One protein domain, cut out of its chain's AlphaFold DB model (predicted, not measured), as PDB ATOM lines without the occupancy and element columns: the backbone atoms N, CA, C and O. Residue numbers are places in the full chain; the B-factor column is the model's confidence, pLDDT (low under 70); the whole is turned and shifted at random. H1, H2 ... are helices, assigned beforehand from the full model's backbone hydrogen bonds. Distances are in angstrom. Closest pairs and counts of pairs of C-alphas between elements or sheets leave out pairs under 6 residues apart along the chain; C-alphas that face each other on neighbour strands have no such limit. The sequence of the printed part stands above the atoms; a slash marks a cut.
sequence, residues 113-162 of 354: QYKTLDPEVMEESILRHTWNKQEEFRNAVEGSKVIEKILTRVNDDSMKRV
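What this domain is: This is residues 113 to 162 of the 354 residues of an uncharacterized protein of Ooceraea biroi (UniProt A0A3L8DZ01). Here is a flat helical hairpin: the shorter H1 and the longer H2 lie side by side, and H2 packs on H1 with residues 150 to 158 alone. At one end residues 138 to 144 stick out; at the other, the first and last printed C-alphas are 5.7 A apart. The printed part has 50 residues, with H1 then H2, no named strand, class all helix. It is only just loose, close to compact, with a radius of gyration of the C-alphas of 12.1 A and spans of 36 by 21 by 9 A.

How they stand to each other: Look first at H1, residues 119 to 130, then at H2, residues 140 to 158. They form a hairpin and touch, their closest C-alphas being those of Met 122 and Ser 158, 4.9 A apart. They run opposite ways at a shallow tilt of 33 degrees, only just short of steep. In H1 and H2 every O i to N i+4 pair is within hydrogen-bond range.

Where its parts are: Find C-alpha 119 at (348.084, 348.935, 458.935); H1 runs 16.4 A to C-alpha 130. H2 runs 26.5 A from C-alpha 140 to C-alpha 158 at (350.660, 346.702, 465.155).

The domain as a whole: The C-alphas of Lys 115 and Arg 138 are the two farthest apart, 36.0 A. The printed part has no cut, and the 9-residue link is short. Residues 132 to 138 and 140 to 144 have pLDDT under 70.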
ATOM      1  N   GLN A 113     344.483 341.237 469.047       81.31
ATOM      2  CA  GLN A 113     343.155 341.734 468.736       81.31
ATOM      3  C   GLN A 113     343.184 342.316 467.323       81.31
ATOM      4  O   GLN A 113     343.523 343.481 467.152       81.31
ATOM      5  N   TYR A 114     342.790 341.527 466.321       71.75
ATOM      6  CA  TYR A 114     342.798 341.958 464.913       71.75
ATOM      7  C   TYR A 114     342.055 343.286 464.676       71.75
ATOM      8  O   TYR A 114     342.479 344.105 463.877       71.75
ATOM      9  N   LYS A 115     340.986 343.558 465.439       71.44
ATOM     10  CA  LYS A 115     340.234 344.828 465.372       71.44
ATOM     11  C   LYS A 115     341.044 346.074 465.760       71.44
ATOM     12  O   LYS A 115     340.557 347.178 465.577       71.44
ATOM     13  N   THR A 116     342.209 345.890 466.375       81.06
ATOM     14  CA  THR A 116     343.118 346.966 466.795       81.06
ATOM     15  C   THR A 116     344.333 347.085 465.885       81.06
ATOM     16  O   THR A 116     345.281 347.752 466.276       81.06
ATOM     17  N   LEU A 117     344.320 346.397 464.737       81.88
ATOM     18  CA  LEU A 117     345.384 346.472 463.751       81.88
ATOM     19  C   LEU A 117     345.531 347.903 463.235       81.88
ATOM     20  O   LEU A 117     344.567 348.472 462.727       81.88
ATOM     21  N   ASP A 118     346.749 348.415 463.340       86.25
ATOM     22  CA  ASP A 118     347.219 349.606 462.648       86.25
ATOM     23  C   ASP A 118     348.007 349.178 461.390       86.25
ATOM     24  O   ASP A 118     349.091 348.595 461.520       86.25
ATOM     25  N   PRO A 119     347.452 349.378 460.176       79.75
ATOM     26  CA  PRO A 119     348.084 348.935 458.935       79.75
ATOM     27  C   PRO A 119     349.424 349.617 458.646       79.75
ATOM     28  O   PRO A 119     350.338 348.947 458.169       79.75
ATOM     29  N   GLU A 120     349.560 350.908 458.962       85.56
ATOM     30  CA  GLU A 120     350.779 351.681 458.683       85.56
ATOM     31  C   GLU A 120     351.923 351.209 459.589       85.56
ATOM     32  O   GLU A 120     353.021 350.904 459.120       85.56
ATOM     33  N   VAL A 121     351.634 351.018 460.881       85.00
ATOM     34  CA  VAL A 121     352.602 350.472 461.849       85.00
ATOM     35  C   VAL A 121     352.985 349.029 461.505       85.00
ATOM     36  O   VAL A 121     354.127 348.614 461.720       85.00
ATOM     37  N   MET A 122     352.053 348.238 460.962       75.94
ATOM     38  CA  MET A 122     352.348 346.874 460.520       75.94
ATOM     39  C   MET A 122     353.334 346.861 459.354       75.94
ATOM     40  O   MET A 122     354.286 346.081 459.379       75.94
ATOM     41  N   GLU A 123     353.129 347.718 458.356       74.50
ATOM     42  CA  GLU A 123     354.001 347.824 457.189       74.50
ATOM     43  C   GLU A 123     355.412 348.290 457.577       74.50
ATOM     44  O   GLU A 123     356.398 347.630 457.231       74.50
ATOM     45  N   GLU A 124     355.516 349.339 458.400       82.69
ATOM     46  CA  GLU A 124     356.798 349.815 458.934       82.69
ATOM     47  C   GLU A 124     357.510 348.717 459.743       82.69
ATOM     48  O   GLU A 124     358.708 348.468 459.567       82.69
ATOM     49  N   SER A 125     356.773 348.004 460.601       77.69
ATOM     50  CA  SER A 125     357.340 346.935 461.423       77.69
ATOM     51  C   SER A 125     357.797 345.737 460.582       77.69
ATOM     52  O   SER A 125     358.845 345.157 460.880       77.69
ATOM     53  N   ILE A 126     357.089 345.378 459.503       79.12
ATOM     54  CA  ILE A 126     357.533 344.336 458.561       79.12
ATOM     55  C   ILE A 126     358.858 344.745 457.927       79.12
ATOM     56  O   ILE A 126     359.819 343.973 457.988       79.12
ATOM     57  N   LEU A 127     358.940 345.951 457.362       80.38
ATOM     58  CA  LEU A 127     360.163 346.446 456.730       80.38
ATOM     59  C   LEU A 127     361.326 346.441 457.725       80.38
ATOM     60  O   LEU A 127     362.362 345.832 457.464       80.38
ATOM     61  N   ARG A 128     361.119 347.000 458.921       81.12
ATOM     62  CA  ARG A 128     362.117 347.044 459.999       81.12
ATOM     63  C   ARG A 128     362.623 345.662 460.417       81.12
ATOM     64  O   ARG A 128     363.817 345.496 460.660       81.12
ATOM     65  N   HIS A 129     361.735 344.676 460.549       79.31
ATOM     66  CA  HIS A 129     362.085 343.357 461.090       79.31
ATOM     67  C   HIS A 129     362.553 342.347 460.039       79.31
ATOM     68  O   HIS A 129     363.180 341.349 460.403       79.31
ATOM     69  N   THR A 130     362.262 342.595 458.763       75.56
ATOM     70  CA  THR A 130     362.751 341.797 457.628       75.56
ATOM     71  C   THR A 130     364.018 342.368 456.992       75.56
ATOM     72  O   THR A 130     364.686 341.656 456.237       75.56
ATOM     73  N   TRP A 131     364.389 343.612 457.325       76.31
ATOM     74  CA  TRP A 131     365.566 344.277 456.775       76.31
ATOM     75  C   TRP A 131     366.842 343.454 457.004       76.31
ATOM     76  O   TRP A 131     367.198 343.124 458.136       76.31
ATOM     77  N   ASN A 132     367.535 343.135 455.909       66.56
ATOM     78  CA  ASN A 132     368.828 342.444 455.882       66.56
ATOM     79  C   ASN A 132     368.856 341.028 456.508       66.56
ATOM     80  O   ASN A 132     369.887 340.569 456.993       66.56
ATOM     81  N   LYS A 133     367.718 340.316 456.509       63.19
ATOM     82  CA  LYS A 133     367.569 338.971 457.108       63.19
ATOM     83  C   LYS A 133     367.748 337.797 456.133       63.19
ATOM     84  O   LYS A 133     367.552 336.651 456.534       63.19
ATOM     85  N   GLN A 134     368.099 338.053 454.871       57.44
ATOM     86  CA  GLN A 134     368.111 337.035 453.809       57.44
ATOM     87  C   GLN A 134     369.151 335.912 454.014       57.44
ATOM     88  O   GLN A 134     368.969 334.827 453.469       57.44
ATOM     89  N   GLU A 135     370.174 336.114 454.852       54.34
ATOM     90  CA  GLU A 135     371.295 335.171 455.023       54.34
ATOM     91  C   GLU A 135     371.260 334.329 456.321       54.34
ATOM     92  O   GLU A 135     372.129 333.489 456.544       54.34
ATOM     93  N   GLU A 136     370.254 334.482 457.192       57.28
ATOM     94  CA  GLU A 136     370.214 333.785 458.500       57.28
ATOM     95  C   GLU A 136     369.619 332.354 458.451       57.28
ATOM     96  O   GLU A 136     369.498 331.681 459.480       57.28
ATOM     97  N   PHE A 137     369.247 331.850 457.271       61.66
ATOM     98  CA  PHE A 137     368.475 330.614 457.111       61.66
ATOM     99  C   PHE A 137     369.346 329.386 456.809       61.66
ATOM    100  O   PHE A 137     369.372 328.891 455.686       61.66
ATOM    101  N   ARG A 138     370.028 328.829 457.818       63.44
ATOM    102  CA  ARG A 138     370.846 327.609 457.626       63.44
ATOM    103  C   ARG A 138     370.026 326.352 457.318       63.44
ATOM    104  O   ARG A 138     370.529 325.429 456.687       63.44
ATOM    105  N   ASN A 139     368.785 326.275 457.804       73.31
ATOM    106  CA  ASN A 139     367.848 325.180 457.541       73.31
ATOM    107  C   ASN A 139     366.394 325.605 457.821       73.31
ATOM    108  O   ASN A 139     366.135 326.616 458.481       73.31
ATOM    109  N   ALA A 140     365.433 324.797 457.363       64.88
ATOM    110  CA  ALA A 140     363.999 325.077 457.488       64.88
ATOM    111  C   ALA A 140     363.512 325.225 458.946       64.88
ATOM    112  O   ALA A 140     362.591 325.995 459.222       64.88
ATOM    113  N   VAL A 141     364.133 324.518 459.898       66.75
ATOM    114  CA  VAL A 141     363.747 324.576 461.318       66.75
ATOM    115  C   VAL A 141     364.197 325.892 461.955       66.75
ATOM    116  O   VAL A 141     363.447 326.494 462.724       66.75
ATOM    117  N   GLU A 142     365.404 326.356 461.642       65.81
ATOM    118  CA  GLU A 142     365.902 327.664 462.078       65.81
ATOM    119  C   GLU A 142     365.137 328.804 461.412       65.81
ATOM    120  O   GLU A 142     364.721 329.736 462.102       65.81
ATOM    121  N   GLY A 143     364.835 328.682 460.117       67.19
ATOM    122  CA  GLY A 143     364.043 329.686 459.412       67.19
ATOM    123  C   GLY A 143     362.626 329.829 459.938       67.19
ATOM    124  O   GLY A 143     362.169 330.950 460.153       67.19
ATOM    125  N   SER A 144     361.968 328.721 460.285       66.00
ATOM    126  CA  SER A 144     360.660 328.771 460.943       66.00
ATOM    127  C   SER A 144     360.699 329.566 462.257       66.00
ATOM    128  O   SER A 144     359.800 330.367 462.500       66.00
ATOM    129  N   LYS A 145     361.759 329.430 463.070       71.00
ATOM    130  CA  LYS A 145     361.909 330.185 464.331       71.00
ATOM    131  C   LYS A 145     362.161 331.676 464.106       71.00
ATOM    132  O   LYS A 145     361.706 332.498 464.900       71.00
ATOM    133  N   VAL A 146     362.922 332.031 463.071       71.19
ATOM    134  CA  VAL A 146     363.189 333.434 462.711       71.19
ATOM    135  C   VAL A 146     361.903 334.102 462.224       71.19
ATOM    136  O   VAL A 146     361.548 335.167 462.727       71.19
ATOM    137  N   ILE A 147     361.156 333.434 461.341       72.19
ATOM    138  CA  ILE A 147     359.855 333.905 460.850       72.19
ATOM    139  C   ILE A 147     358.856 334.042 462.006       72.19
ATOM    140  O   ILE A 147     358.199 335.072 462.126       72.19
ATOM    141  N   GLU A 148     358.782 333.059 462.909       70.94
ATOM    142  CA  GLU A 148     357.909 333.115 464.089       70.94
ATOM    143  C   GLU A 148     358.219 334.339 464.971       70.94
ATOM    144  O   GLU A 148     357.302 335.035 465.417       70.94
ATOM    145  N   LYS A 149     359.504 334.659 465.183       78.19
ATOM    146  CA  LYS A 149     359.924 335.850 465.939       78.19
ATOM    147  C   LYS A 149     359.564 337.154 465.234       78.19
ATOM    148  O   LYS A 149     359.108 338.076 465.907       78.19
ATOM    149  N   ILE A 150     359.775 337.241 463.920       77.31
ATOM    150  CA  ILE A 150     359.432 338.429 463.127       77.31
ATOM    151  C   ILE A 150     357.923 338.662 463.182       77.31
ATOM    152  O   ILE A 150     357.495 339.731 463.601       77.31
ATOM    153  N   LEU A 151     357.119 337.640 462.877       77.62
ATOM    154  CA  LEU A 151     355.657 337.732 462.917       77.62
ATOM    155  C   LEU A 151     355.136 338.099 464.310       77.62
ATOM    156  O   LEU A 151     354.183 338.862 464.431       77.62
ATOM    157  N   THR A 152     355.765 337.591 465.369       79.44
ATOM    158  CA  THR A 152     355.394 337.963 466.740       79.44
ATOM    159  C   THR A 152     355.638 339.451 467.004       79.44
ATOM    160  O   THR A 152     354.755 340.103 467.548       79.44
ATOM    161  N   ARG A 153     356.789 340.002 466.591       80.44
ATOM    162  CA  ARG A 153     357.124 341.426 466.781       80.44
ATOM    163  C   ARG A 153     356.247 342.348 465.939       80.44
ATOM    164  O   ARG A 153     355.680 343.285 466.480       80.44
ATOM    165  N   VAL A 154     356.048 342.007 464.667       79.19
ATOM    166  CA  VAL A 154     355.145 342.742 463.766       79.19
ATOM    167  C   VAL A 154     353.741 342.835 464.358       79.19
ATOM    168  O   VAL A 154     353.146 343.908 464.400       79.19
ATOM    169  N   ASN A 155     353.213 341.721 464.868       80.25
ATOM    170  CA  ASN A 155     351.895 341.722 465.491       80.25
ATOM    171  C   ASN A 155     351.882 342.454 466.848       80.25
ATOM    172  O   ASN A 155     350.861 343.027 467.211       80.25
ATOM    173  N   ASP A 156     352.979 342.435 467.613       84.88
ATOM    174  CA  ASP A 156     353.097 343.165 468.885       84.88
ATOM    175  C   ASP A 156     353.104 344.682 468.704       84.88
ATOM    176  O   ASP A 156     352.491 345.381 469.512       84.88
ATOM    177  N   ASP A 157     353.764 345.168 467.654       84.56
ATOM    178  CA  ASP A 157     353.828 346.592 467.329       84.56
ATOM    179  C   ASP A 157     352.487 347.090 466.772       84.56
ATOM    180  O   ASP A 157     352.009 348.158 467.147       84.56
ATOM    181  N   SER A 158     351.852 346.291 465.908       84.31
ATOM    182  CA  SER A 158     350.660 346.702 465.155       84.31
ATOM    183  C   SER A 158     349.323 346.369 465.822       84.31
ATOM    184  O   SER A 158     348.286 346.851 465.372       84.31
ATOM    185  N   MET A 159     349.290 345.535 466.871       84.56
ATOM    186  CA  MET A 159     348.040 345.103 467.508       84.56
ATOM    187  C   MET A 159     348.148 344.961 469.029       84.56
ATOM    188  O   MET A 159     349.125 344.472 469.596       84.56
ATOM    189  N   LYS A 160     347.043 345.235 469.733       86.00
ATOM    190  CA  LYS A 160     346.954 344.970 471.178       86.00
ATOM    191  C   LYS A 160     346.869 343.469 471.456       86.00
ATOM    192  O   LYS A 160     346.077 342.744 470.847       86.00
ATOM    193  N   ARG A 161     347.588 342.995 472.480       81.94
ATOM    194  CA  ARG A 161     347.452 341.611 472.964       81.94
ATOM    195  C   ARG A 161     346.042 341.327 473.496       81.94
ATOM    196  O   ARG A 161     345.426 342.140 474.190       81.94
ATOM    197  N   VAL A 162     345.541 340.121 473.240       75.75
ATOM    198  CA  VAL A 162     344.350 339.580 473.905       75.75
ATOM    199  C   VAL A 162     344.723 339.286 475.354       75.75
ATOM    200  O   VAL A 162     345.487 338.362 475.636       75.75
TER     201      VAL A 162